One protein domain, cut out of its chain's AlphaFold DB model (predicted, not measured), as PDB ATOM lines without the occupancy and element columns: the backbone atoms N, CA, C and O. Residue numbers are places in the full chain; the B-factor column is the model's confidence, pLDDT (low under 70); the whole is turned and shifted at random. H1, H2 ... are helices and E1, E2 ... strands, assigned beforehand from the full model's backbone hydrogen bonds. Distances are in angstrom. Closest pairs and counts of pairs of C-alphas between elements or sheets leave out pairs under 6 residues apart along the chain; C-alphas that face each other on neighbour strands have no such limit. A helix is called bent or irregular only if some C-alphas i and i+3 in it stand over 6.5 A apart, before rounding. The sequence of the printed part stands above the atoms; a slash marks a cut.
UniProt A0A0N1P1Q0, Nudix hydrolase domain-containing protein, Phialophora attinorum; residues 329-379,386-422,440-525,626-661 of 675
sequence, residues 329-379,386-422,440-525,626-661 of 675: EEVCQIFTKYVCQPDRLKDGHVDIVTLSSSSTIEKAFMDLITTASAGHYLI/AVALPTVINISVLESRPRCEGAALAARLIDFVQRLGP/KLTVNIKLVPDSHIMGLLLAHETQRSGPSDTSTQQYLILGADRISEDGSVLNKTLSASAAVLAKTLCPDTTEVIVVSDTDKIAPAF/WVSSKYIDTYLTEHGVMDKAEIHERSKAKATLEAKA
ATOM      1  N   GLU A 329     323.210 166.688 216.437       85.12
ATOM      2  CA  GLU A 329     324.200 167.524 217.132       85.12
ATOM      3  C   GLU A 329     323.905 169.018 216.933       85.12
ATOM      4  O   GLU A 329     323.964 169.792 217.887       85.12
ATOM      5  N   GLU A 330     323.524 169.416 215.717       89.50
ATOM      6  CA  GLU A 330     323.178 170.801 215.372       89.50
ATOM      7  C   GLU A 330     321.958 171.300 216.163       89.50
ATOM      8  O   GLU A 330     322.012 172.396 216.725       89.50
ATOM      9  N   VAL A 331     320.906 170.481 216.313       90.69
ATOM     10  CA  VAL A 331     319.744 170.801 217.171       90.69
ATOM     11  C   VAL A 331     320.177 171.100 218.611       90.69
ATOM     12  O   VAL A 331     319.700 172.062 219.215       90.69
ATOM     13  N   CYS A 332     321.092 170.300 219.170       89.56
ATOM     14  CA  CYS A 332     321.566 170.474 220.546       89.56
ATOM     15  C   CYS A 332     322.319 171.802 220.715       89.56
ATOM     16  O   CYS A 332     322.043 172.554 221.648       89.56
ATOM     17  N   GLN A 333     323.197 172.137 219.766       88.19
ATOM     18  CA  GLN A 333     323.940 173.401 219.772       88.19
ATOM     19  C   GLN A 333     323.017 174.616 219.627       88.19
ATOM     20  O   GLN A 333     323.244 175.660 220.243       88.19
ATOM     21  N   ILE A 334     321.972 174.493 218.806       91.62
ATOM     22  CA  ILE A 334     320.961 175.535 218.615       91.62
ATOM     23  C   ILE A 334     320.160 175.737 219.895       91.62
ATOM     24  O   ILE A 334     319.983 176.882 220.307       91.62
ATOM     25  N   PHE A 335     319.753 174.656 220.566       93.12
ATOM     26  CA  PHE A 335     319.125 174.731 221.882       93.12
ATOM     27  C   PHE A 335     320.010 175.469 222.890       93.12
ATOM     28  O   PHE A 335     319.563 176.446 223.493       93.12
ATOM     29  N   THR A 336     321.278 175.067 223.021       91.12
ATOM     30  CA  THR A 336     322.233 175.707 223.933       91.12
ATOM     31  C   THR A 336     322.392 177.193 223.618       91.12
ATOM     32  O   THR A 336     322.306 178.025 224.521       91.12
ATOM     33  N   LYS A 337     322.551 177.559 222.339       88.75
ATOM     34  CA  LYS A 337     322.615 178.968 221.924       88.75
ATOM     35  C   LYS A 337     321.340 179.730 222.256       88.75
ATOM     36  O   LYS A 337     321.447 180.879 222.665       88.75
ATOM     37  N   TYR A 338     320.172 179.116 222.075       90.81
ATOM     38  CA  TYR A 338     318.874 179.745 222.300       90.81
ATOM     39  C   TYR A 338     318.653 180.085 223.777       90.81
ATOM     40  O   TYR A 338     318.328 181.222 224.102       90.81
ATOM     41  N   VAL A 339     318.896 179.142 224.690       89.94
ATOM     42  CA  VAL A 339     318.693 179.388 226.132       89.94
ATOM     43  C   VAL A 339     319.780 180.276 226.751       89.94
ATOM     44  O   VAL A 339     319.545 180.891 227.788       89.94
ATOM     45  N   CYS A 340     320.951 180.382 226.112       86.38
ATOM     46  CA  CYS A 340     322.071 181.219 226.564       86.38
ATOM     47  C   CYS A 340     322.098 182.630 225.941       86.38
ATOM     48  O   CYS A 340     323.100 183.337 226.080       86.38
ATOM     49  N   GLN A 341     321.054 183.062 225.222       84.38
ATOM     50  CA  GLN A 341     321.034 184.421 224.665       84.38
ATOM     51  C   GLN A 341     321.026 185.472 225.797       84.38
ATOM     52  O   GLN A 341     320.394 185.242 226.831       84.38
ATOM     53  N   PRO A 342     321.707 186.626 225.651       79.81
ATOM     54  CA  PRO A 342     321.846 187.608 226.736       79.81
ATOM     55  C   PRO A 342     320.528 188.173 227.290       79.81
ATOM     56  O   PRO A 342     320.456 188.534 228.459       79.81
ATOM     57  N   ASP A 343     319.492 188.264 226.462       81.12
ATOM     58  CA  ASP A 343     318.138 188.704 226.820       81.12
ATOM     59  C   ASP A 343     317.332 187.630 227.572       81.12
ATOM     60  O   ASP A 343     316.372 187.940 228.281       81.12
ATOM     61  N   ARG A 344     317.759 186.371 227.453       83.44
ATOM     62  CA  ARG A 344     317.119 185.177 228.015       83.44
ATOM     63  C   ARG A 344     317.795 184.679 229.285       83.44
ATOM     64  O   ARG A 344     317.125 184.173 230.185       83.44
ATOM     65  N   LEU A 345     319.113 184.842 229.366       80.62
ATOM     66  CA  LEU A 345     319.937 184.403 230.481       80.62
ATOM     67  C   LEU A 345     320.051 185.506 231.540       80.62
ATOM     68  O   LEU A 345     320.963 186.335 231.508       80.62
ATOM     69  N   LYS A 346     319.136 185.498 232.511       78.75
ATOM     70  CA  LYS A 346     319.133 186.465 233.618       78.75
ATOM     71  C   LYS A 346     319.945 185.938 234.791       78.75
ATOM     72  O   LYS A 346     319.782 184.792 235.191       78.75
ATOM     73  N   ASP A 347     320.865 186.758 235.292       79.50
ATOM     74  CA  ASP A 347     321.772 186.438 236.406       79.50
ATOM     75  C   ASP A 347     322.583 185.130 236.242       79.50
ATOM     76  O   ASP A 347     323.146 184.606 237.202       79.50
ATOM     77  N   GLY A 348     322.684 184.596 235.018       82.94
ATOM     78  CA  GLY A 348     323.321 183.303 234.748       82.94
ATOM     79  C   GLY A 348     322.456 182.084 235.094       82.94
ATOM     80  O   GLY A 348     322.991 180.978 235.173       82.94
ATOM     81  N   HIS A 349     321.148 182.259 235.295       88.00
ATOM     82  CA  HIS A 349     320.206 181.190 235.623       88.00
ATOM     83  C   HIS A 349     319.451 180.676 234.392       88.00
ATOM     84  O   HIS A 349     318.927 181.456 233.597       88.00
ATOM     85  N   VAL A 350     319.352 179.350 234.271       91.12
ATOM     86  CA  VAL A 350     318.484 178.658 233.307       91.12
ATOM     87  C   VAL A 350     317.561 177.709 234.062       91.12
ATOM     88  O   VAL A 350     318.034 176.782 234.721       91.12
ATOM     89  N   ASP A 351     316.251 177.921 233.935       92.44
ATOM     90  CA  ASP A 351     315.212 177.130 234.596       92.44
ATOM     91  C   ASP A 351     314.418 176.308 233.578       92.44
ATOM     92  O   ASP A 351     313.638 176.836 232.786       92.44
ATOM     93  N   ILE A 352     314.609 174.991 233.601       94.69
ATOM     94  CA  ILE A 352     314.008 174.050 232.657       94.69
ATOM     95  C   ILE A 352     313.032 173.126 233.382       94.69
ATOM     96  O   ILE A 352     313.352 172.521 234.407       94.69
ATOM     97  N   VAL A 353     311.852 172.957 232.793       94.75
ATOM     98  CA  VAL A 353     310.905 171.885 233.093       94.75
ATOM     99  C   VAL A 353     310.832 170.986 231.869       94.75
ATOM    100  O   VAL A 353     310.655 171.457 230.752       94.75
ATOM    101  N   THR A 354     310.965 169.681 232.051       94.44
ATOM    102  CA  THR A 354     310.753 168.722 230.965       94.44
ATOM    103  C   THR A 354     310.040 167.482 231.472       94.44
ATOM    104  O   THR A 354     309.873 167.283 232.677       94.44
ATOM    105  N   LEU A 355     309.619 166.640 230.542       88.25
ATOM    106  CA  LEU A 355     308.948 165.387 230.826       88.25
ATOM    107  C   LEU A 355     309.531 164.266 229.982       88.25
ATOM    108  O   LEU A 355     309.873 164.456 228.814       88.25
ATOM    109  N   SER A 356     309.551 163.079 230.584       71.31
ATOM    110  CA  SER A 356     309.967 161.837 229.942       71.31
ATOM    111  C   SER A 356     311.426 161.823 229.435       71.31
ATOM    112  O   SER A 356     312.185 162.782 229.529       71.31
ATOM    113  N   SER A 357     311.848 160.660 228.944       75.31
ATOM    114  CA  SER A 357     313.129 160.400 228.309       75.31
ATOM    115  C   SER A 357     313.020 160.638 226.800       75.31
ATOM    116  O   SER A 357     312.488 159.792 226.074       75.31
ATOM    117  N   SER A 358     313.551 161.767 226.327       86.31
ATOM    118  CA  SER A 358     313.808 162.054 224.909       86.31
ATOM    119  C   SER A 358     315.314 162.119 224.680       86.31
ATOM    120  O   SER A 358     316.002 162.881 225.355       86.31
ATOM    121  N   SER A 359     315.833 161.346 223.722       85.94
ATOM    122  CA  SER A 359     317.271 161.332 223.417       85.94
ATOM    123  C   SER A 359     317.765 162.674 222.873       85.94
ATOM    124  O   SER A 359     318.893 163.065 223.159       85.94
ATOM    125  N   THR A 360     316.926 163.403 222.129       88.88
ATOM    126  CA  THR A 360     317.248 164.756 221.654       88.88
ATOM    127  C   THR A 360     317.355 165.731 222.829       88.88
ATOM    128  O   THR A 360     318.341 166.451 222.924       88.88
ATOM    129  N   ILE A 361     316.394 165.710 223.763       92.25
ATOM    130  CA  ILE A 361     316.422 166.577 224.957       92.25
ATOM    131  C   ILE A 361     317.612 166.234 225.850       92.25
ATOM    132  O   ILE A 361     318.318 167.120 226.316       92.25
ATOM    133  N   GLU A 362     317.853 164.943 226.073       92.62
ATOM    134  CA  GLU A 362     318.978 164.469 226.872       92.62
ATOM    135  C   GLU A 362     320.310 164.995 226.334       92.62
ATOM    136  O   GLU A 362     321.079 165.596 227.082       92.62
ATOM    137  N   LYS A 363     320.559 164.827 225.029       91.12
ATOM    138  CA  LYS A 363     321.767 165.350 224.382       91.12
ATOM    139  C   LYS A 363     321.834 166.875 224.444       91.12
ATOM    140  O   LYS A 363     322.911 167.405 224.684       91.12
ATOM    141  N   ALA A 364     320.707 167.569 224.289       92.81
ATOM    142  CA  ALA A 364     320.648 169.024 224.383       92.81
ATOM    143  C   ALA A 364     321.019 169.523 225.792       92.81
ATOM    144  O   ALA A 364     321.761 170.491 225.937       92.81
ATOM    145  N   PHE A 365     320.584 168.826 226.844       94.94
ATOM    146  CA  PHE A 365     320.991 169.136 228.216       94.94
ATOM    147  C   PHE A 365     322.465 168.818 228.468       94.94
ATOM    148  O   PHE A 365     323.155 169.602 229.116       94.94
ATOM    149  N   MET A 366     322.964 167.693 227.951       92.88
ATOM    150  CA  MET A 366     324.387 167.356 228.041       92.88
ATOM    151  C   MET A 366     325.258 168.391 227.320       92.88
ATOM    152  O   MET A 366     326.287 168.792 227.863       92.88
ATOM    153  N   ASP A 367     324.839 168.870 226.147       91.00
ATOM    154  CA  ASP A 367     325.517 169.931 225.395       91.00
ATOM    155  C   ASP A 367     325.509 171.264 226.159       91.00
ATOM    156  O   ASP A 367     326.563 171.885 226.314       91.00
ATOM    157  N   LEU A 368     324.369 171.650 226.742       91.75
ATOM    158  CA  LEU A 368     324.250 172.842 227.588       91.75
ATOM    159  C   LEU A 368     325.193 172.774 228.799       91.75
ATOM    160  O   LEU A 368     325.947 173.713 229.055       91.75
ATOM    161  N   ILE A 369     325.188 171.654 229.529       91.75
ATOM    162  CA  ILE A 369     326.056 171.439 230.699       91.75
ATOM    163  C   ILE A 369     327.530 171.443 230.282       91.75
ATOM    164  O   ILE A 369     328.356 172.070 230.948       91.75
ATOM    165  N   THR A 370     327.870 170.777 229.175       88.44
ATOM    166  CA  THR A 370     329.242 170.737 228.645       88.44
ATOM    167  C   THR A 370     329.714 172.129 228.270       88.44
ATOM    168  O   THR A 370     330.800 172.532 228.676       88.44
ATOM    169  N   THR A 371     328.891 172.886 227.549       84.19
ATOM    170  CA  THR A 371     329.203 174.246 227.107       84.19
ATOM    171  C   THR A 371     329.361 175.187 228.296       84.19
ATOM    172  O   THR A 371     330.325 175.948 228.352       84.19
ATOM    173  N   ALA A 372     328.488 175.091 229.300       84.88
ATOM    174  CA  ALA A 372     328.596 175.871 230.529       84.88
ATOM    175  C   ALA A 372     329.840 175.500 231.357       84.88
ATOM    176  O   ALA A 372     330.502 176.372 231.922       84.88
ATOM    177  N   SER A 373     330.200 174.214 231.412       79.88
ATOM    178  CA  SER A 373     331.383 173.729 232.134       79.88
ATOM    179  C   SER A 373     332.687 174.103 231.415       79.88
ATOM    180  O   SER A 373     333.620 174.611 232.036       79.88
ATOM    181  N   ALA A 374     332.756 173.895 230.097       70.06
ATOM    182  CA  ALA A 374     333.929 174.163 229.262       70.06
ATOM    183  C   ALA A 374     334.114 175.653 228.962       70.06
ATOM    184  O   ALA A 374     335.237 176.132 228.828       70.06
ATOM    185  N   GLY A 375     333.032 176.421 228.894       58.22
ATOM    186  CA  GLY A 375     333.090 177.861 228.709       58.22
ATOM    187  C   GLY A 375     333.643 178.606 229.931       58.22
ATOM    188  O   GLY A 375     334.232 179.665 229.762       58.22
ATOM    189  N   HIS A 376     333.613 178.008 231.131       51.72
ATOM    190  CA  HIS A 376     334.414 178.454 232.283       51.72
ATOM    191  C   HIS A 376     335.900 178.032 232.205       51.72
ATOM    192  O   HIS A 376     336.720 178.534 232.974       51.72
ATOM    193  N   TYR A 377     336.263 177.138 231.277       37.72
ATOM    194  CA  TYR A 377     337.625 176.639 231.034       37.72
ATOM    195  C   TYR A 377     338.310 177.323 229.827       37.72
ATOM    196  O   TYR A 377     339.528 177.479 229.814       37.72
ATOM    197  N   LEU A 378     337.547 177.795 228.832       37.28
ATOM    198  CA  LEU A 378     338.050 178.376 227.573       37.28
ATOM    199  C   LEU A 378     338.103 179.916 227.524       37.28
ATOM    200  O   LEU A 378     338.487 180.471 226.495       37.28
ATOM    201  N   ILE A 379     337.855 180.619 228.638       44.66
ATOM    202  CA  ILE A 379     337.974 182.098 228.740       44.66
ATOM    203  C   ILE A 379     339.410 182.607 228.422       44.66
ATOM    204  O   ILE A 379     339.654 183.807 228.336       44.66
ATOM    205  N   ALA A 386     330.823 186.929 223.063       49.88
ATOM    206  CA  ALA A 386     329.403 187.140 222.727       49.88
ATOM    207  C   ALA A 386     328.366 186.191 223.366       49.88
ATOM    208  O   ALA A 386     327.176 186.467 223.238       49.88
ATOM    209  N   VAL A 387     328.753 185.111 224.056       55.34
ATOM    210  CA  VAL A 387     327.782 184.186 224.682       55.34
ATOM    211  C   VAL A 387     327.929 184.239 226.200       55.34
ATOM    212  O   VAL A 387     328.950 183.819 226.744       55.34
ATOM    213  N   ALA A 388     326.923 184.790 226.881       67.00
ATOM    214  CA  ALA A 388     326.820 184.687 228.331       67.00
ATOM    215  C   ALA A 388     326.538 183.219 228.689       67.00
ATOM    216  O   ALA A 388     325.706 182.576 228.054       67.00
ATOM    217  N   LEU A 389     327.265 182.664 229.659       78.62
ATOM    218  CA  LEU A 389     327.149 181.254 230.033       78.62
ATOM    219  C   LEU A 389     326.417 181.111 231.364       78.62
ATOM    220  O   LEU A 389     326.648 181.923 232.266       78.62
ATOM    221  N   PRO A 390     325.568 180.084 231.518       85.38
ATOM    222  CA  PRO A 390     324.871 179.868 232.768       85.38
ATOM    223  C   PRO A 390     325.852 179.462 233.871       85.38
ATOM    224  O   PRO A 390     326.770 178.664 233.674       85.38
ATOM    225  N   THR A 391     325.628 180.008 235.058       86.50
ATOM    226  CA  THR A 391     326.289 179.633 236.313       86.50
ATOM    227  C   THR A 391     325.400 178.701 237.136       86.50
ATOM    228  O   THR A 391     325.912 177.922 237.942       86.50
ATOM    229  N   VAL A 392     324.084 178.718 236.893       89.94
ATOM    230  CA  VAL A 392     323.099 177.832 237.518       89.94
ATOM    231  C   VAL A 392     322.168 177.255 236.453       89.94
ATOM    232  O   VAL A 392     321.524 177.993 235.713       89.94
ATOM    233  N   ILE A 393     322.075 175.927 236.397       93.00
ATOM    234  CA  ILE A 393     321.140 175.198 235.534       93.00
ATOM    235  C   ILE A 393     320.217 174.377 236.434       93.00
ATOM    236  O   ILE A 393     320.668 173.450 237.109       93.00
ATOM    237  N   ASN A 394     318.927 174.695 236.435       94.00
ATOM    238  CA  ASN A 394     317.900 173.957 237.158       94.00
ATOM    239  C   ASN A 394     317.082 173.124 236.167       94.00
ATOM    240  O   ASN A 394     316.451 173.669 235.269       94.00
ATOM    241  N   ILE A 395     317.068 171.804 236.338       95.00
ATOM    242  CA  ILE A 395     316.323 170.870 235.488       95.00
ATOM    243  C   ILE A 395     315.303 170.138 236.357       95.00
ATOM    244  O   ILE A 395     315.652 169.258 237.146       95.00
ATOM    245  N   SER A 396     314.030 170.498 236.214       94.69
ATOM    246  CA  SER A 396     312.905 169.786 236.819       94.69
ATOM    247  C   SER A 396     312.367 168.747 235.839       94.69
ATOM    248  O   SER A 396     311.852 169.096 234.778       94.69
ATOM    249  N   VAL A 397     312.482 167.468 236.188       93.81
ATOM    250  CA  VAL A 397     312.066 166.340 235.348       93.81
ATOM    251  C   VAL A 397     310.780 165.743 235.905       93.81
ATOM    252  O   VAL A 397     310.767 165.236 237.028       93.81
ATOM    253  N   LEU A 398     309.703 165.788 235.120       91.31
ATOM    254  CA  LEU A 398     308.454 165.092 235.424       91.31
ATOM    255  C   LEU A 398     308.609 163.593 235.163       91.31
ATOM    256  O   LEU A 398     309.033 163.167 234.083       91.31
ATOM    257  N   GLU A 399     308.209 162.782 236.134       86.12
ATOM    258  CA  GLU A 399     308.222 161.334 236.013       86.12
ATOM    259  C   GLU A 399     306.953 160.820 235.318       86.12
ATOM    260  O   GLU A 399     305.859 160.845 235.884       86.12
ATOM    261  N   SER A 400     307.112 160.349 234.077       78.12
ATOM    262  CA  SER A 400     306.030 159.804 233.253       78.12
ATOM    263  C   SER A 400     305.782 158.320 233.561       78.12
ATOM    264  O   SER A 400     306.573 157.446 233.182       78.12
ATOM    265  N   ARG A 401     304.677 158.025 234.250       77.75
ATOM    266  CA  ARG A 401     304.195 156.658 234.523       77.75
ATOM    267  C   ARG A 401     303.558 156.026 233.270       77.75
ATOM    268  O   ARG A 401     303.095 156.765 232.408       77.75
ATOM    269  N   PRO A 402     303.516 154.681 233.152       75.12
ATOM    270  CA  PRO A 402     303.946 153.683 234.142       75.12
ATOM    271  C   PRO A 402     305.444 153.341 234.108       75.12
ATOM    272  O   PRO A 402     305.941 152.745 235.054       75.12
ATOM    273  N   ARG A 403     306.173 153.721 233.050       78.06
ATOM    274  CA  ARG A 403     307.572 153.304 232.832       78.06
ATOM    275  C   ARG A 403     308.623 154.138 233.568       78.06
ATOM    276  O   ARG A 403     309.799 153.796 233.512       78.06
ATOM    277  N   CYS A 404     308.221 155.215 234.245       81.88
ATOM    278  CA  CYS A 404     309.115 156.051 235.055       81.88
ATOM    279  C   CYS A 404     310.309 156.624 234.265       81.88
ATOM    280  O   CYS A 404     311.414 156.789 234.777       81.88
ATOM    281  N   GLU A 405     310.100 156.960 232.992       83.94
ATOM    282  CA  GLU A 405     311.191 157.325 232.076       83.94
ATOM    283  C   GLU A 405     311.921 158.620 232.474       83.94
ATOM    284  O   GLU A 405     313.099 158.792 232.160       83.94
ATOM    285  N   GLY A 406     311.253 159.514 233.213       88.56
ATOM    286  CA  GLY A 406     311.879 160.710 233.786       88.56
ATOM    287  C   GLY A 406     313.000 160.380 234.780       88.56
ATOM    288  O   GLY A 406     314.038 161.043 234.778       88.56
ATOM    289  N   ALA A 407     312.858 159.305 235.565       88.69
ATOM    290  CA  ALA A 407     313.919 158.844 236.457       88.69
ATOM    291  C   ALA A 407     315.139 158.342 235.670       88.69
ATOM    292  O   ALA A 407     316.278 158.599 236.061       88.69
ATOM    293  N   ALA A 408     314.915 157.686 234.526       88.88
ATOM    294  CA  ALA A 408     315.992 157.232 233.651       88.88
ATOM    295  C   ALA A 408     316.774 158.413 233.046       88.88
ATOM    296  O   ALA A 408     318.005 158.384 233.036       88.88
ATOM    297  N   LEU A 409     316.081 159.473 232.605       91.25
ATOM    298  CA  LEU A 409     316.724 160.715 232.160       91.25
ATOM    299  C   LEU A 409     317.554 161.344 233.289       91.25
ATOM    300  O   LEU A 409     318.734 161.633 233.098       91.25
ATOM    301  N   ALA A 410     316.963 161.517 234.475       92.31
ATOM    302  CA  ALA A 410     317.654 162.097 235.623       92.31
ATOM    303  C   ALA A 410     318.912 161.297 236.000       92.31
ATOM    304  O   ALA A 410     319.969 161.884 236.224       92.31
ATOM    305  N   ALA A 411     318.830 159.961 236.003       92.56
ATOM    306  CA  ALA A 411     319.968 159.088 236.278       92.56
ATOM    307  C   ALA A 411     321.108 159.273 235.263       92.56
ATOM    308  O   ALA A 411     322.266 159.392 235.668       92.56
ATOM    309  N   ARG A 412     320.797 159.351 233.961       92.94
ATOM    310  CA  ARG A 412     321.809 159.568 232.911       92.94
ATOM    311  C   ARG A 412     322.457 160.947 233.002       92.94
ATOM    312  O   ARG A 412     323.669 161.053 232.837       92.94
ATOM    313  N   LEU A 413     321.692 161.985 233.339       92.75
ATOM    314  CA  LEU A 413     322.242 163.322 233.582       92.75
ATOM    315  C   LEU A 413     323.161 163.350 234.812       92.75
ATOM    316  O   LEU A 413     324.222 163.966 234.761       92.75
ATOM    317  N   ILE A 414     322.794 162.664 235.900       93.06
ATOM    318  CA  ILE A 414     323.636 162.561 237.104       93.06
ATOM    319  C   ILE A 414     324.953 161.849 236.783       93.06
ATOM    320  O   ILE A 414     326.016 162.372 237.116       93.06
ATOM    321  N   ASP A 415     324.899 160.691 236.117       93.50
ATOM    322  CA  ASP A 415     326.094 159.943 235.699       93.50
ATOM    323  C   ASP A 415     326.981 160.790 234.773       93.50
ATOM    324  O   ASP A 415     328.193 160.880 234.972       93.50
ATOM    325  N   PHE A 416     326.380 161.503 233.819       92.19
ATOM    326  CA  PHE A 416     327.097 162.421 232.940       92.19
ATOM    327  C   PHE A 416     327.827 163.530 233.713       92.19
ATOM    328  O   PHE A 416     329.033 163.712 233.538       92.19
ATOM    329  N   VAL A 417     327.135 164.229 234.620       89.19
ATOM    330  CA  VAL A 417     327.728 165.291 235.451       89.19
ATOM    331  C   VAL A 417     328.845 164.744 236.347       89.19
ATOM    332  O   VAL A 417     329.876 165.393 236.511       89.19
ATOM    333  N   GLN A 418     328.688 163.536 236.897       87.69
ATOM    334  CA  GLN A 418     329.729 162.884 237.698       87.69
ATOM    335  C   GLN A 418     330.986 162.570 236.874       87.69
ATOM    336  O   GLN A 418     332.101 162.738 237.371       87.69
ATOM    337  N   ARG A 419     330.818 162.152 235.613       87.56
ATOM    338  CA  ARG A 419     331.925 161.845 234.694       87.56
ATOM    339  C   ARG A 419     332.681 163.075 234.209       87.56
ATOM    340  O   ARG A 419     333.861 162.941 233.894       87.56
ATOM    341  N   LEU A 420     332.046 164.249 234.170       78.44
ATOM    342  CA  LEU A 420     332.737 165.495 233.818       78.44
ATOM    343  C   LEU A 420     333.902 165.795 234.782       78.44
ATOM    344  O   LEU A 420     334.922 166.310 234.332       78.44
ATOM    345  N   GLY A 421     333.804 165.375 236.055       59.25
ATOM    346  CA  GLY A 421     334.886 165.402 237.050       59.25
ATOM    347  C   GLY A 421     335.462 166.801 237.361       59.25
ATOM    348  O   GLY A 421     335.235 167.770 236.641       59.25
ATOM    349  N   PRO A 422     336.235 166.975 238.449       54.72
ATOM    350  CA  PRO A 422     337.055 168.173 238.599       54.72
ATOM    351  C   PRO A 422     338.172 168.120 237.551       54.72
ATOM    352  O   PRO A 422     338.959 167.172 237.549       54.72
ATOM    353  N   LYS A 440     331.573 178.975 239.627       75.62
ATOM    354  CA  LYS A 440     331.223 177.576 239.856       75.62
ATOM    355  C   LYS A 440     329.881 177.290 239.191       75.62
ATOM    356  O   LYS A 440     328.861 177.782 239.668       75.62
ATOM    357  N   LEU A 441     329.882 176.465 238.145       85.81
ATOM    358  CA  LEU A 441     328.650 175.924 237.576       85.81
ATOM    359  C   LEU A 441     327.935 175.055 238.620       85.81
ATOM    360  O   LEU A 441     328.536 174.160 239.219       85.81
ATOM    361  N   THR A 442     326.645 175.308 238.816       89.75
ATOM    362  CA  THR A 442     325.768 174.511 239.674       89.75
ATOM    363  C   THR A 442     324.661 173.908 238.818       89.75
ATOM    364  O   THR A 442     323.899 174.639 238.194       89.75
ATOM    365  N   VAL A 443     324.571 172.577 238.787       92.38
ATOM    366  CA  VAL A 443     323.514 171.848 238.073       92.38
ATOM    367  C   VAL A 443     322.604 171.201 239.109       92.38
ATOM    368  O   VAL A 443     323.037 170.314 239.845       92.38
ATOM    369  N   ASN A 444     321.354 171.647 239.178       94.62
ATOM    370  CA  ASN A 444     320.347 171.115 240.088       94.62
ATOM    371  C   ASN A 444     319.352 170.271 239.293       94.62
ATOM    372  O   ASN A 444     318.667 170.785 238.411       94.62
ATOM    373  N   ILE A 445     319.242 168.986 239.622       94.12
ATOM    374  CA  ILE A 445     318.280 168.073 238.995       94.12
ATOM    375  C   ILE A 445     317.204 167.743 240.026       94.12
ATOM    376  O   ILE A 445     317.505 167.211 241.096       94.12
ATOM    377  N   LYS A 446     315.948 168.061 239.713       93.69
ATOM    378  CA  LYS A 446     314.787 167.825 240.575       93.69
ATOM    379  C   LYS A 446     313.829 166.856 239.887       93.69
ATOM    380  O   LYS A 446     313.209 167.211 238.893       93.69
ATOM    381  N   LEU A 447     313.683 165.649 240.427       92.31
ATOM    382  CA  LEU A 447     312.693 164.674 239.959       92.31
ATOM    383  C   LEU A 447     311.379 164.858 240.726       92.31
ATOM    384  O   LEU A 447     311.391 165.025 241.948       92.31
ATOM    385  N   VAL A 448     310.253 164.845 240.020       91.06
ATOM    386  CA  VAL A 448     308.922 165.068 240.603       91.06
ATOM    387  C   VAL A 448     307.853 164.214 239.916       91.06
ATOM    388  O   VAL A 448     307.982 163.922 238.726       91.06
ATOM    389  N   PRO A 449     306.765 163.842 240.613       89.38
ATOM    390  CA  PRO A 449     305.675 163.118 239.977       89.38
ATOM    391  C   PRO A 449     304.942 164.006 238.965       89.38
ATOM    392  O   PRO A 449     304.793 165.210 239.183       89.38
ATOM    393  N   ASP A 450     304.404 163.387 237.914       87.25
ATOM    394  CA  ASP A 450     303.524 164.016 236.920       87.25
ATOM    395  C   ASP A 450     302.422 164.911 237.531       87.25
ATOM    396  O   ASP A 450     302.179 166.024 237.063       87.25
ATOM    397  N   SER A 451     301.826 164.485 238.647       89.19
ATOM    398  CA  SER A 451     300.784 165.213 239.384       89.19
ATOM    399  C   SER A 451     301.214 166.566 239.964       89.19
ATOM    400  O   SER A 451     300.357 167.365 240.337       89.19
ATOM    401  N   HIS A 452     302.517 166.849 240.049       90.44
ATOM    402  CA  HIS A 452     303.054 168.089 240.623       90.44
ATOM    403  C   HIS A 452     303.327 169.186 239.583       90.44
ATOM    404  O   HIS A 452     303.793 170.262 239.960       90.44
ATOM    405  N   ILE A 453     303.022 168.953 238.298       90.38
ATOM    406  CA  ILE A 453     303.304 169.896 237.205       90.38
ATOM    407  C   ILE A 453     302.796 171.314 237.492       90.38
ATOM    408  O   ILE A 453     303.554 172.273 237.385       90.38
ATOM    409  N   MET A 454     301.557 171.458 237.970       90.19
ATOM    410  CA  MET A 454     300.982 172.770 238.282       90.19
ATOM    411  C   MET A 454     301.799 173.523 239.342       90.19
ATOM    412  O   MET A 454     302.075 174.709 239.188       90.19
ATOM    413  N   GLY A 455     302.228 172.831 240.402       88.44
ATOM    414  CA  GLY A 455     303.027 173.440 241.467       88.44
ATOM    415  C   GLY A 455     304.416 173.880 240.999       88.44
ATOM    416  O   GLY A 455     304.950 174.853 241.520       88.44
ATOM    417  N   LEU A 456     304.998 173.197 240.009       88.00
ATOM    418  CA  LEU A 456     306.303 173.557 239.443       88.00
ATOM    419  C   LEU A 456     306.233 174.782 238.544       88.00
ATOM    420  O   LEU A 456     307.108 175.640 238.634       88.00
ATOM    421  N   LEU A 457     305.195 174.868 237.713       88.88
ATOM    422  CA  LEU A 457     304.974 176.021 236.844       88.88
ATOM    423  C   LEU A 457     304.716 177.284 237.685       88.88
ATOM    424  O   LEU A 457     305.337 178.322 237.471       88.88
ATOM    425  N   LEU A 458     303.878 177.177 238.723       87.12
ATOM    426  CA  LEU A 458     303.535 178.305 239.600       87.12
ATOM    427  C   LEU A 458     304.651 178.715 240.573       87.12
ATOM    428  O   LEU A 458     304.618 179.821 241.116       87.12
ATOM    429  N   ALA A 459     305.644 177.858 240.819       79.75
ATOM    430  CA  ALA A 459     306.750 178.197 241.717       79.75
ATOM    431  C   ALA A 459     307.532 179.426 241.229       79.75
ATOM    432  O   ALA A 459     308.067 180.165 242.049       79.75
ATOM    433  N   HIS A 460     307.561 179.654 239.915       69.94
ATOM    434  CA  HIS A 460     308.227 180.803 239.317       69.94
ATOM    435  C   HIS A 460     307.326 182.050 239.294       69.94
ATOM    436  O   HIS A 460     307.780 183.161 239.563       69.94
ATOM    437  N   GLU A 461     306.024 181.863 239.064       68.06
ATOM    438  CA  GLU A 461     305.036 182.950 239.086       68.06
ATOM    439  C   GLU A 461     304.891 183.560 240.487       68.06
ATOM    440  O   GLU A 461     304.843 184.775 240.648       68.06
ATOM    441  N   THR A 462     304.904 182.726 241.530       64.62
ATOM    442  CA  THR A 462     304.788 183.189 242.926       64.62
ATOM    443  C   THR A 462     306.007 183.975 243.415       64.62
ATOM    444  O   THR A 462     305.917 184.657 244.435       64.62
ATOM    445  N   GLN A 463     307.129 183.914 242.693       65.00
ATOM    446  CA  GLN A 463     308.330 184.701 242.974       65.00
ATOM    447  C   GLN A 463     308.329 186.068 242.271       65.00
ATOM    448  O   GLN A 463     309.218 186.872 242.551       65.00
ATOM    449  N   ARG A 464     307.336 186.375 241.413       65.12
ATOM    450  CA  ARG A 464     307.212 187.710 240.810       65.12
ATOM    451  C   ARG A 464     306.798 188.750 241.841       65.12
ATOM    452  O   ARG A 464     305.770 188.642 242.505       65.12
ATOM    453  N   SER A 465     307.549 189.840 241.862       58.44
ATOM    454  CA  SER A 465     307.257 191.049 242.631       58.44
ATOM    455  C   SER A 465     306.338 192.032 241.882       58.44
ATOM    456  O   SER A 465     306.014 193.093 242.414       58.44
ATOM    457  N   GLY A 466     305.909 191.712 240.652       59.84
ATOM    458  CA  GLY A 466     304.966 192.510 239.856       59.84
ATOM    459  C   GLY A 466     305.022 192.237 238.340       59.84
ATOM    460  O   GLY A 466     305.867 191.470 237.880       59.84
ATOM    461  N   PRO A 467     304.160 192.884 237.532       55.00
ATOM    462  CA  PRO A 467     304.096 192.685 236.075       55.00
ATOM    463  C   PRO A 467     305.330 193.203 235.314       55.00
ATOM    464  O   PRO A 467     305.605 192.750 234.208       55.00
ATOM    465  N   SER A 468     306.099 194.126 235.902       53.97
ATOM    466  CA  SER A 468     307.392 194.590 235.376       53.97
ATOM    467  C   SER A 468     308.584 193.788 235.905       53.97
ATOM    468  O   SER A 468     309.724 194.136 235.604       53.97
ATOM    469  N   ASP A 469     308.342 192.768 236.737       61.41
ATOM    470  CA  ASP A 469     309.400 191.900 237.235       61.41
ATOM    471  C   ASP A 469     309.909 191.038 236.083       61.41
ATOM    472  O   ASP A 469     309.169 190.238 235.497       61.41
ATOM    473  N   THR A 470     311.175 191.251 235.747       55.69
ATOM    474  CA  THR A 470     311.918 190.486 234.761       55.69
ATOM    475  C   THR A 470     312.461 189.216 235.409       55.69
ATOM    476  O   THR A 470     313.636 188.926 235.213       55.69
ATOM    477  N   SER A 471     311.660 188.448 236.143       62.38
ATOM    478  CA  SER A 471     312.111 187.172 236.708       62.38
ATOM    479  C   SER A 471     312.648 186.233 235.607       62.38
ATOM    480  O   SER A 471     312.385 186.433 234.410       62.38
ATOM    481  N   THR A 472     313.502 185.277 235.983       67.25
ATOM    482  CA  THR A 472     314.128 184.318 235.056       67.25
ATOM    483  C   THR A 472     313.069 183.642 234.179       67.25
ATOM    484  O   THR A 472     312.001 183.270 234.644       67.25
ATOM    485  N   GLN A 473     313.302 183.526 232.877       83.88
ATOM    486  CA  GLN A 473     312.351 182.818 232.022       83.88
ATOM    487  C   GLN A 473     312.393 181.322 232.368       83.88
ATOM    488  O   GLN A 473     313.477 180.733 232.398       83.88
ATOM    489  N   GLN A 474     311.236 180.700 232.600       91.31
ATOM    490  CA  GLN A 474     311.137 179.248 232.699       91.31
ATOM    491  C   GLN A 474     310.863 178.658 231.312       91.31
ATOM    492  O   GLN A 474     310.058 179.187 230.540       91.31
ATOM    493  N   TYR A 475     311.496 177.530 231.006       94.75
ATOM    494  CA  TYR A 475     311.332 176.833 229.735       94.75
ATOM    495  C   TYR A 475     310.691 175.464 229.945       94.75
ATOM    496  O   TYR A 475     311.288 174.590 230.575       94.75
ATOM    497  N   LEU A 476     309.494 175.255 229.395       96.06
ATOM    498  CA  LEU A 476     308.913 173.923 229.258       96.06
ATOM    499  C   LEU A 476     309.437 173.301 227.962       96.06
ATOM    500  O   LEU A 476     308.985 173.644 226.872       96.06
ATOM    501  N   ILE A 477     310.394 172.385 228.091       96.62
ATOM    502  CA  ILE A 477     311.043 171.723 226.961       96.62
ATOM    503  C   ILE A 477     310.322 170.417 226.644       96.62
ATOM    504  O   ILE A 477     310.280 169.495 227.468       96.62
ATOM    505  N   LEU A 478     309.794 170.338 225.427       95.25
ATOM    506  CA  LEU A 478     309.118 169.178 224.864       95.25
ATOM    507  C   LEU A 478     309.937 168.565 223.730       95.25
ATOM    508  O   LEU A 478     310.630 169.250 222.980       95.25
ATOM    509  N   GLY A 479     309.834 167.247 223.605       92.56
ATOM    510  CA  GLY A 479     310.306 166.528 222.436       92.56
ATOM    511  C   GLY A 479     309.178 166.436 221.422       92.56
ATOM    512  O   GLY A 479     308.057 166.882 221.666       92.56
ATOM    513  N   ALA A 480     309.464 165.794 220.302       90.75
ATOM    514  CA  ALA A 480     308.435 165.343 219.383       90.75
ATOM    515  C   ALA A 480     308.717 163.896 218.992       90.75
ATOM    516  O   ALA A 480     309.876 163.521 218.809       90.75
ATOM    517  N   ASP A 481     307.665 163.112 218.820       86.06
ATOM    518  CA  ASP A 481     307.688 161.870 218.049       86.06
ATOM    519  C   ASP A 481     307.180 162.144 216.629       86.06
ATOM    520  O   ASP A 481     307.688 161.588 215.653       86.06
ATOM    521  N   ARG A 482     306.246 163.097 216.503       88.19
ATOM    522  CA  ARG A 482     305.751 163.628 215.232       88.19
ATOM    523  C   ARG A 482     305.333 165.089 215.377       88.19
ATOM    524  O   ARG A 482     304.773 165.478 216.393       88.19
ATOM    525  N   ILE A 483     305.545 165.875 214.331       92.50
ATOM    526  CA  ILE A 483     305.036 167.238 214.171       92.50
ATOM    527  C   ILE A 483     304.104 167.221 212.961       92.50
ATOM    528  O   ILE A 483     304.459 166.696 211.911       92.50
ATOM    529  N   SER A 484     302.882 167.706 213.113       91.00
ATOM    530  CA  SER A 484     301.898 167.781 212.027       91.00
ATOM    531  C   SER A 484     302.067 169.057 211.198       91.00
ATOM    532  O   SER A 484     302.829 169.948 211.565       91.00
ATOM    533  N   GLU A 485     301.360 169.129 210.070       90.75
ATOM    534  CA  GLU A 485     301.401 170.257 209.129       90.75
ATOM    535  C   GLU A 485     301.069 171.606 209.797       90.75
ATOM    536  O   GLU A 485     301.707 172.610 209.499       90.75
ATOM    537  N   ASP A 486     300.146 171.622 210.766       91.25
ATOM    538  CA  ASP A 486     299.762 172.829 211.517       91.25
ATOM    539  C   ASP A 486     300.704 173.162 212.697       91.25
ATOM    540  O   ASP A 486     300.448 174.088 213.480       91.25
ATOM    541  N   GLY A 487     301.779 172.383 212.852       93.31
ATOM    542  CA  GLY A 487     302.746 172.466 213.941       93.31
ATOM    543  C   GLY A 487     302.350 171.708 215.210       93.31
ATOM    544  O   GLY A 487     303.128 171.697 216.163       93.31
ATOM    545  N   SER A 488     301.178 171.076 215.296       94.44
ATOM    546  CA  SER A 488     300.810 170.319 216.498       94.44
ATOM    547  C   SER A 488     301.755 169.132 216.673       94.44
ATOM    548  O   SER A 488     302.167 168.512 215.691       94.44
ATOM    549  N   VAL A 489     302.114 168.822 217.915       92.81
ATOM    550  CA  VAL A 489     303.165 167.852 218.242       92.81
ATOM    551  C   VAL A 489     302.569 166.639 218.932       92.81
ATOM    552  O   VAL A 489     301.928 166.771 219.967       92.81
ATOM    553  N   LEU A 490     302.812 165.455 218.383       88.75
ATOM    554  CA  LEU A 490     302.605 164.196 219.083       88.75
ATOM    555  C   LEU A 490     303.847 163.938 219.935       88.75
ATOM    556  O   LEU A 490     304.959 163.839 219.406       88.75
ATOM    557  N   ASN A 491     303.656 163.846 221.242       88.50
ATOM    558  CA  ASN A 491     304.706 163.509 222.196       88.50
ATOM    559  C   ASN A 491     304.107 162.624 223.291       88.50
ATOM    560  O   ASN A 491     302.904 162.367 223.324       88.50
ATOM    561  N   LYS A 492     304.949 162.141 224.196       84.75
ATOM    562  CA  LYS A 492     304.520 161.288 225.300       84.75
ATOM    563  C   LYS A 492     303.482 161.963 226.197       84.75
ATOM    564  O   LYS A 492     303.501 163.184 226.384       84.75
ATOM    565  N   THR A 493     302.601 161.147 226.765       86.06
ATOM    566  CA  THR A 493     301.537 161.567 227.685       86.06
ATOM    567  C   THR A 493     302.070 162.474 228.795       86.06
ATOM    568  O   THR A 493     303.184 162.269 229.278       86.06
ATOM    569  N   LEU A 494     301.249 163.450 229.200       88.56
ATOM    570  CA  LEU A 494     301.517 164.624 230.046       88.56
ATOM    571  C   LEU A 494     301.984 165.882 229.292       88.56
ATOM    572  O   LEU A 494     301.812 166.983 229.817       88.56
ATOM    573  N   SER A 495     302.522 165.767 228.076       92.06
ATOM    574  CA  SER A 495     302.932 166.922 227.263       92.06
ATOM    575  C   SER A 495     301.823 167.935 227.002       92.06
ATOM    576  O   SER A 495     302.046 169.137 227.151       92.06
ATOM    577  N   ALA A 496     300.629 167.476 226.627       92.88
ATOM    578  CA  ALA A 496     299.498 168.348 226.327       92.88
ATOM    579  C   ALA A 496     299.021 169.051 227.593       92.88
ATOM    580  O   ALA A 496     298.842 170.267 227.595       92.88
ATOM    581  N   SER A 497     298.898 168.305 228.693       92.50
ATOM    582  CA  SER A 497     298.518 168.874 229.988       92.50
ATOM    583  C   SER A 497     299.541 169.904 230.478       92.50
ATOM    584  O   SER A 497     299.156 170.988 230.911       92.50
ATOM    585  N   ALA A 498     300.841 169.612 230.364       93.62
ATOM    586  CA  ALA A 498     301.906 170.532 230.754       93.62
ATOM    587  C   ALA A 498     301.892 171.820 229.915       93.62
ATOM    588  O   ALA A 498     301.938 172.909 230.485       93.62
ATOM    589  N   ALA A 499     301.761 171.713 228.588       96.00
ATOM    590  CA  ALA A 499     301.708 172.867 227.691       96.00
ATOM    591  C   ALA A 499     300.457 173.730 227.925       96.00
ATOM    592  O   ALA A 499     300.551 174.953 228.021       96.00
ATOM    593  N   VAL A 500     299.286 173.100 228.087       96.12
ATOM    594  CA  VAL A 500     298.032 173.801 228.406       96.12
ATOM    595  C   VAL A 500     298.163 174.557 229.725       96.12
ATOM    596  O   VAL A 500     297.817 175.736 229.781       96.12
ATOM    597  N   LEU A 501     298.670 173.911 230.779       94.81
ATOM    598  CA  LEU A 501     298.844 174.548 232.085       94.81
ATOM    599  C   LEU A 501     299.857 175.693 232.021       94.81
ATOM    600  O   LEU A 501     299.567 176.761 232.552       94.81
ATOM    601  N   ALA A 502     300.983 175.508 231.328       94.38
ATOM    602  CA  ALA A 502     301.982 176.557 231.138       94.38
ATOM    603  C   ALA A 502     301.363 177.795 230.476       94.38
ATOM    604  O   ALA A 502     301.456 178.892 231.018       94.38
ATOM    605  N   LYS A 503     300.635 177.624 229.366       94.50
ATOM    606  CA  LYS A 503     300.023 178.758 228.657       94.50
ATOM    607  C   LYS A 503     298.785 179.338 229.336       94.50
ATOM    608  O   LYS A 503     298.444 180.483 229.069       94.50
ATOM    609  N   THR A 504     298.102 178.574 230.184       92.56
ATOM    610  CA  THR A 504     296.902 179.057 230.887       92.56
ATOM    611  C   THR A 504     297.256 179.777 232.185       92.56
ATOM    612  O   THR A 504     296.606 180.759 232.529       92.56
ATOM    613  N   LEU A 505     298.257 179.284 232.919       90.12
ATOM    614  CA  LEU A 505     298.597 179.772 234.259       90.12
ATOM    615  C   LEU A 505     299.829 180.679 234.275       90.12
ATOM    616  O   LEU A 505     299.885 181.587 235.096       90.12
ATOM    617  N   CYS A 506     300.788 180.435 233.382       89.75
ATOM    618  CA  CYS A 506     302.089 181.102 233.353       89.75
ATOM    619  C   CYS A 506     302.441 181.642 231.944       89.75
ATOM    620  O   CYS A 506     303.565 181.431 231.482       89.75
ATOM    621  N   PRO A 507     301.519 182.311 231.211       89.62
ATOM    622  CA  PRO A 507     301.738 182.675 229.804       89.62
ATOM    623  C   PRO A 507     302.942 183.595 229.571       89.62
ATOM    624  O   PRO A 507     303.539 183.525 228.497       89.62
ATOM    625  N   ASP A 508     303.288 184.418 230.567       86.56
ATOM    626  CA  ASP A 508     304.357 185.420 230.494       86.56
ATOM    627  C   ASP A 508     305.683 184.949 231.117       86.56
ATOM    628  O   ASP A 508     306.697 185.627 230.982       86.56
ATOM    629  N   THR A 509     305.680 183.826 231.843       86.56
ATOM    630  CA  THR A 509     306.841 183.333 232.608       86.56
ATOM    631  C   THR A 509     307.316 181.956 232.176       86.56
ATOM    632  O   THR A 509     308.473 181.616 232.429       86.56
ATOM    633  N   THR A 510     306.472 181.181 231.491       92.38
ATOM    634  CA  THR A 510     306.834 179.881 230.928       92.38
ATOM    635  C   THR A 510     306.708 179.901 229.408       92.38
ATOM    636  O   THR A 510     305.616 180.056 228.860       92.38
ATOM    637  N   GLU A 511     307.831 179.681 228.725       94.50
ATOM    638  CA  GLU A 511     307.870 179.487 227.275       94.50
ATOM    639  C   GLU A 511     307.838 177.987 226.973       94.50
ATOM    640  O   GLU A 511     308.617 177.214 227.537       94.50
ATOM    641  N   VAL A 512     306.935 177.569 226.091       97.00
ATOM    642  CA  VAL A 512     306.812 176.181 225.646       97.00
ATOM    643  C   VAL A 512     307.625 175.993 224.371       97.00
ATOM    644  O   VAL A 512     307.263 176.497 223.306       97.00
ATOM    645  N   ILE A 513     308.717 175.241 224.483       97.00
ATOM    646  CA  ILE A 513     309.689 175.033 223.409       97.00
ATOM    647  C   ILE A 513     309.695 173.564 223.006       97.00
ATOM    648  O   ILE A 513     309.888 172.677 223.837       97.00
ATOM    649  N   VAL A 514     309.560 173.305 221.711       97.06
ATOM    650  CA  VAL A 514     309.746 171.974 221.129       97.06
ATOM    651  C   VAL A 514     311.156 171.872 220.566       97.06
ATOM    652  O   VAL A 514     311.534 172.661 219.707       97.06
ATOM    653  N   VAL A 515     311.926 170.882 221.015       95.81
ATOM    654  CA  VAL A 515     313.273 170.589 220.504       95.81
ATOM    655  C   VAL A 515     313.218 169.293 219.703       95.81
ATOM    656  O   VAL A 515     312.995 168.211 220.260       95.81
ATOM    657  N   SER A 516     313.388 169.386 218.384       93.88
ATOM    658  CA  SER A 516     313.265 168.229 217.494       93.88
ATOM    659  C   SER A 516     313.987 168.417 216.164       93.88
ATOM    660  O   SER A 516     314.018 169.510 215.618       93.88
ATOM    661  N   ASP A 517     314.463 167.308 215.598       92.38
ATOM    662  CA  ASP A 517     314.926 167.243 214.209       92.38
ATOM    663  C   ASP A 517     313.746 167.466 213.238       92.38
ATOM    664  O   ASP A 517     312.619 167.025 213.528       92.38
ATOM    665  N   THR A 518     313.989 168.071 212.066       92.75
ATOM    666  CA  THR A 518     312.924 168.287 211.061       92.75
ATOM    667  C   THR A 518     312.357 167.004 210.461       92.75
ATOM    668  O   THR A 518     311.231 167.009 209.964       92.75
ATOM    669  N   ASP A 519     313.053 165.873 210.585       90.75
ATOM    670  CA  ASP A 519     312.556 164.566 210.135       90.75
ATOM    671  C   ASP A 519     311.209 164.178 210.748       90.75
ATOM    672  O   ASP A 519     310.448 163.395 210.173       90.75
ATOM    673  N   LYS A 520     310.913 164.700 211.941       90.69
ATOM    674  CA  LYS A 520     309.676 164.387 212.659       90.69
ATOM    675  C   LYS A 520     308.479 165.168 212.126       90.69
ATOM    676  O   LYS A 520     307.353 164.833 212.486       90.69
ATOM    677  N   ILE A 521     308.692 166.154 211.252       92.38
ATOM    678  CA  ILE A 521     307.618 166.828 210.520       92.38
ATOM    679  C   ILE A 521     306.994 165.813 209.569       92.38
ATOM    680  O   ILE A 521     307.651 165.269 208.687       92.38
ATOM    681  N   ALA A 522     305.727 165.499 209.780       87.00
ATOM    682  CA  ALA A 522     304.976 164.584 208.948       87.00
ATOM    683  C   ALA A 522     304.702 165.205 207.574       87.00
ATOM    684  O   ALA A 522     304.563 166.427 207.474       87.00
ATOM    685  N   PRO A 523     304.600 164.383 206.517       84.12
ATOM    686  CA  PRO A 523     304.117 164.863 205.230       84.12
ATOM    687  C   PRO A 523     302.722 165.476 205.395       84.12
ATOM    688  O   PRO A 523     301.895 164.949 206.148       84.12
ATOM    689  N   ALA A 524     302.476 166.570 204.677       76.50
ATOM    690  CA  ALA A 524     301.166 167.197 204.601       76.50
ATOM    691  C   ALA A 524     300.144 166.158 204.150       76.50
ATOM    692  O   ALA A 524     300.454 165.274 203.334       76.50
ATOM    693  N   PHE A 525     298.919 166.270 204.662       56.66
ATOM    694  CA  PHE A 525     297.847 165.428 204.159       56.66
ATOM    695  C   PHE A 525     297.516 165.902 202.744       56.66
ATOM    696  O   PHE A 525     296.728 166.823 202.536       56.66
ATOM    697  N   TRP A 626     298.524 164.507 221.618       89.44
ATOM    698  CA  TRP A 626     298.753 165.681 220.785       89.44
ATOM    699  C   TRP A 626     298.764 166.968 221.614       89.44
ATOM    700  O   TRP A 626     297.793 167.309 222.288       89.44
ATOM    701  N   VAL A 627     299.841 167.732 221.483       94.12
ATOM    702  CA  VAL A 627     299.972 169.119 221.927       94.12
ATOM    703  C   VAL A 627     299.596 170.019 220.755       94.12
ATOM    704  O   VAL A 627     300.297 170.061 219.744       94.12
ATOM    705  N   SER A 628     298.487 170.749 220.871       95.44
ATOM    706  CA  SER A 628     298.080 171.702 219.829       95.44
ATOM    707  C   SER A 628     299.122 172.810 219.663       95.44
ATOM    708  O   SER A 628     299.584 173.374 220.657       95.44
ATOM    709  N   SER A 629     299.422 173.186 218.416       95.56
ATOM    710  CA  SER A 629     300.398 174.244 218.110       95.56
ATOM    711  C   SER A 629     300.066 175.598 218.740       95.56
ATOM    712  O   SER A 629     300.943 176.443 218.886       95.56
ATOM    713  N   LYS A 630     298.811 175.842 219.142       95.69
ATOM    714  CA  LYS A 630     298.421 177.065 219.870       95.69
ATOM    715  C   LYS A 630     299.028 177.171 221.275       95.69
ATOM    716  O   LYS A 630     299.007 178.252 221.847       95.69
ATOM    717  N   TYR A 631     299.515 176.060 221.831       96.88
ATOM    718  CA  TYR A 631     300.179 176.021 223.135       96.88
ATOM    719  C   TYR A 631     301.707 175.940 223.034       96.88
ATOM    720  O   TYR A 631     302.362 175.757 224.053       96.88
ATOM    721  N   ILE A 632     302.264 176.033 221.824       97.19
ATOM    722  CA  ILE A 632     303.703 175.971 221.564       97.19
ATOM    723  C   ILE A 632     304.156 177.358 221.120       97.19
ATOM    724  O   ILE A 632     303.580 177.924 220.190       97.19
ATOM    725  N   ASP A 633     305.178 177.887 221.788       96.19
ATOM    726  CA  ASP A 633     305.737 179.204 221.487       96.19
ATOM    727  C   ASP A 633     306.822 179.103 220.404       96.19
ATOM    728  O   ASP A 633     306.823 179.888 219.457       96.19
ATOM    729  N   THR A 634     307.699 178.096 220.507       96.44
ATOM    730  CA  THR A 634     308.912 178.001 219.679       96.44
ATOM    731  C   THR A 634     309.226 176.560 219.268       96.44
ATOM    732  O   THR A 634     309.134 175.638 220.081       96.44
ATOM    733  N   TYR A 635     309.687 176.373 218.027       97.94
ATOM    734  CA  TYR A 635     310.275 175.121 217.540       97.94
ATOM    735  C   TYR A 635     311.768 175.323 217.280       97.94
ATOM    736  O   TYR A 635     312.156 176.196 216.506       97.94
ATOM    737  N   LEU A 636     312.610 174.515 217.918       96.56
ATOM    738  CA  LEU A 636     314.056 174.502 217.722       96.56
ATOM    739  C   LEU A 636     314.452 173.256 216.939       96.56
ATOM    740  O   LEU A 636     314.212 172.127 217.378       96.56
ATOM    741  N   THR A 637     315.078 173.493 215.793       95.38
ATOM    742  CA  THR A 637     315.499 172.474 214.827       95.38
ATOM    743  C   THR A 637     316.957 172.688 214.432       95.38
ATOM    744  O   THR A 637     317.563 173.687 214.811       95.38
ATOM    745  N   GLU A 638     317.522 171.797 213.620       92.25
ATOM    746  CA  GLU A 638     318.860 171.929 213.035       92.25
ATOM    747  C   GLU A 638     318.995 173.157 212.117       92.25
ATOM    748  O   GLU A 638     320.102 173.606 211.833       92.25
ATOM    749  N   HIS A 639     317.873 173.740 211.685       91.81
ATOM    750  CA  HIS A 639     317.830 174.966 210.886       91.81
ATOM    751  C   HIS A 639     317.666 176.240 211.728       91.81
ATOM    752  O   HIS A 639     317.668 177.340 211.179       91.81
ATOM    753  N   GLY A 640     317.570 176.110 213.053       92.88
ATOM    754  CA  GLY A 640     317.370 177.222 213.975       92.88
ATOM    755  C   GLY A 640     315.957 177.251 214.548       92.88
ATOM    756  O   GLY A 640     315.294 176.218 214.683       92.88
ATOM    757  N   VAL A 641     315.523 178.458 214.908       95.25
ATOM    758  CA  VAL A 641     314.141 178.737 215.307       95.25
ATOM    759  C   VAL A 641     313.259 178.645 214.069       95.25
ATOM    760  O   VAL A 641     313.489 179.371 213.106       95.25
ATOM    761  N   MET A 642     312.262 177.769 214.112       94.75
ATOM    762  CA  MET A 642     311.332 177.528 213.017       94.75
ATOM    763  C   MET A 642     309.935 178.019 213.393       94.75
ATOM    764  O   MET A 642     309.455 177.762 214.501       94.75
ATOM    765  N   ASP A 643     309.274 178.710 212.466       93.38
ATOM    766  CA  ASP A 643     307.880 179.112 212.625       93.38
ATOM    767  C   ASP A 643     306.910 178.091 212.001       93.38
ATOM    768  O   ASP A 643     307.294 177.113 211.353       93.38
ATOM    769  N   LYS A 644     305.608 178.305 212.214       91.88
ATOM    770  CA  LYS A 644     304.569 177.400 211.705       91.88
ATOM    771  C   LYS A 644     304.458 177.413 210.178       91.88
ATOM    772  O   LYS A 644     304.039 176.411 209.607       91.88
ATOM    773  N   ALA A 645     304.806 178.521 209.522       92.38
ATOM    774  CA  ALA A 645     304.768 178.609 208.067       92.38
ATOM    775  C   ALA A 645     305.883 177.753 207.453       92.38
ATOM    776  O   ALA A 645     305.624 176.993 206.523       92.38
ATOM    777  N   GLU A 646     307.082 177.781 208.033       94.56
ATOM    778  CA  GLU A 646     308.184 176.920 207.616       94.56
ATOM    779  C   GLU A 646     307.880 175.434 207.890       94.56
ATOM    780  O   GLU A 646     308.153 174.588 207.034       94.56
ATOM    781  N   ILE A 647     307.246 175.094 209.024       94.94
ATOM    782  CA  ILE A 647     306.773 173.718 209.285       94.94
ATOM    783  C   ILE A 647     305.806 173.260 208.188       94.94
ATOM    784  O   ILE A 647     305.961 172.163 207.645       94.94
ATOM    785  N   HIS A 648     304.835 174.103 207.836       92.44
ATOM    786  CA  HIS A 648     303.853 173.833 206.787       92.44
ATOM    787  C   HIS A 648     304.509 173.615 205.418       92.44
ATOM    788  O   HIS A 648     304.214 172.645 204.716       92.44
ATOM    789  N   GLU A 649     305.450 174.481 205.038       93.12
ATOM    790  CA  GLU A 649     306.202 174.356 203.784       93.12
ATOM    791  C   GLU A 649     307.018 173.063 203.730       93.12
ATOM    792  O   GLU A 649     306.975 172.339 202.728       93.12
ATOM    793  N   ARG A 650     307.706 172.712 204.820       93.31
ATOM    794  CA  ARG A 650     308.468 171.458 204.920       93.31
ATOM    795  C   ARG A 650     307.567 170.235 204.882       93.31
ATOM    796  O   ARG A 650     307.897 169.259 204.209       93.31
ATOM    797  N   SER A 651     306.412 170.298 205.537       91.50
ATOM    798  CA  SER A 651     305.396 169.247 205.497       91.50
ATOM    799  C   SER A 651     304.937 168.975 204.055       91.50
ATOM    800  O   SER A 651     304.900 167.820 203.615       91.50
ATOM    801  N   LYS A 652     304.703 170.025 203.258       91.19
ATOM    802  CA  LYS A 652     304.365 169.912 201.826       91.19
ATOM    803  C   LYS A 652     305.519 169.410 200.960       91.19
ATOM    804  O   LYS A 652     305.311 168.554 200.093       91.19
ATOM    805  N   ALA A 653     306.731 169.915 201.188       90.69
ATOM    806  CA  ALA A 653     307.924 169.465 200.476       90.69
ATOM    807  C   ALA A 653     308.161 167.966 200.702       90.69
ATOM    808  O   ALA A 653     308.365 167.213 199.749       90.69
ATOM    809  N   LYS A 654     308.012 167.507 201.949       90.19
ATOM    810  CA  LYS A 654     308.096 166.092 202.302       90.19
ATOM    811  C   LYS A 654     307.011 165.267 201.628       90.19
ATOM    812  O   LYS A 654     307.306 164.208 201.088       90.19
ATOM    813  N   ALA A 655     305.773 165.750 201.592       86.94
ATOM    814  CA  ALA A 655     304.698 165.041 200.904       86.94
ATOM    815  C   ALA A 655     304.983 164.872 199.396       86.94
ATOM    816  O   ALA A 655     304.710 163.814 198.830       86.94
ATOM    817  N   THR A 656     305.612 165.873 198.769       90.25
ATOM    818  CA  THR A 656     306.069 165.816 197.369       90.25
ATOM    819  C   THR A 656     307.201 164.803 197.175       90.25
ATOM    820  O   THR A 656     307.169 164.011 196.231       90.25
ATOM    821  N   LEU A 657     308.192 164.791 198.073       90.69
ATOM    822  CA  LEU A 657     309.278 163.806 198.051       90.69
ATOM    823  C   LEU A 657     308.758 162.386 198.261       90.69
ATOM    824  O   LEU A 657     309.185 161.468 197.566       90.69
ATOM    825  N   GLU A 658     307.805 162.199 199.171       89.69
ATOM    826  CA  GLU A 658     307.199 160.895 199.407       89.69
ATOM    827  C   GLU A 658     306.391 160.400 198.200       89.69
ATOM    828  O   GLU A 658     306.498 159.223 197.854       89.69
ATOM    829  N   ALA A 659     305.656 161.281 197.513       87.75
ATOM    830  CA  ALA A 659     304.999 160.954 196.245       87.75
ATOM    831  C   ALA A 659     306.031 160.535 195.182       87.75
ATOM    832  O   ALA A 659     305.953 159.444 194.622       87.75
ATOM    833  N   LYS A 660     307.096 161.325 194.985       88.88
ATOM    834  CA  LYS A 660     308.198 160.979 194.068       88.88
ATOM    835  C   LYS A 660     308.839 159.627 194.412       88.88
ATOM    836  O   LYS A 660     309.161 158.841 193.519       88.88
ATOM    837  N   ALA A 661     309.031 159.343 195.698       90.00
ATOM    838  CA  ALA A 661     309.670 158.121 196.166       90.00
ATOM    839  C   ALA A 661     308.767 156.889 196.027       90.00
ATOM    840  O   ALA A 661     309.264 155.825 195.657       90.00
TER     841      ALA A 661
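What this domain is: This is residues 329 to 379, 386 to 422, 440 to 525 and 626 to 661 of the 675 residues of the protein "Nudix hydrolase domain-containing protein" of Phialophora attinorum (UniProt A0A0N1P1Q0). A strongly twisted sheet of seven strands is the core of three layers, with helices H1, H2 and H3 packed over one face and H4 and H5 over the other. The last helix, H6, is an arm running outward from beside E8 to one end of the longest axis. The printed part has 210 residues, with six named helices and eight named strands in the order H1 E1 H2 E2 H3 E3 H4 E4 E5 H5 E6 E7 E8 H6. The sheet, in order E3 E2 E1 E4 E6 E7 E8, is mixed. The class is mixed, helices and strands; the whole is compact, with a radius of gyration of the C-alphas of 17.2 A and spans of 54 by 38 by 38 A.

How they stand to each other: In the sheet E3, residues 442 to 449, E2, 392 to 399, E1, 349 to 355, E4, 474 to 478, E6, 510 to 515, and E7, 634 to 637, are each parallel to the next. Within hydrogen-bond range across these pairs are, in turn, N 395 and O 444, N 352 and O 394, N 353 and O 475, N 476 and O 511, and N 636 and O 514, each 2.8 A apart. E7 and E8, residues 640 to 642, form an antiparallel hairpin, with N 642 and O 635 at 2.9 A. H3, residues 405 to 420, runs along the strands over E3 and E2 at a height over the sheet of 10.0 A. H2, residues 359 to 375, touches H3 with residues 362 to 369 alone, at a shallow tilt of 26 degrees; their closest C-alphas are Glu 362 and Leu 409, 6.9 A. H1, residues 329 to 339, stands up from the sheet and touches H2, closest C-alphas Cys 332 and Ala 364, 4.2 A. On the opposite face H4, residues 450 to 461, touches H5, residues 495 to 505, closest C-alphas Leu 457 and Ala 502, 6.5 A. E3, H4 and E4 make a split strand-helix-strand unit, its strands running the same way with E2 and E1 between them; the crossover is right-handed. E5, residues 489 to 492, pairs with no named strand. H6, residues 644 to 661, touches no helix. Every O i to N i+4 pair is within hydrogen-bond range in H1, H2, H3, H5 and H6; in H4, 4 of 8.

Where its parts are: H1 begins at C-alpha 329 (324.200, 167.524, 217.132). H6, 25.3 A long, ends at C-alpha 661 (309.670, 158.121, 196.166). H2 measures 23.5 A, H3 and E3 23.1 A. H4 is irregular, with C-alphas 451 and 454 7.6 A apart.

The domain as a whole: Cuts leave gaps of 11.6 A between C-alphas 379 and 386, 11.1 A between 422 and 440, and 16.7 A between 525 and 626. H4 to E4 is a long link. Confidence is under 70 in 24 residues, among them 460 to 472.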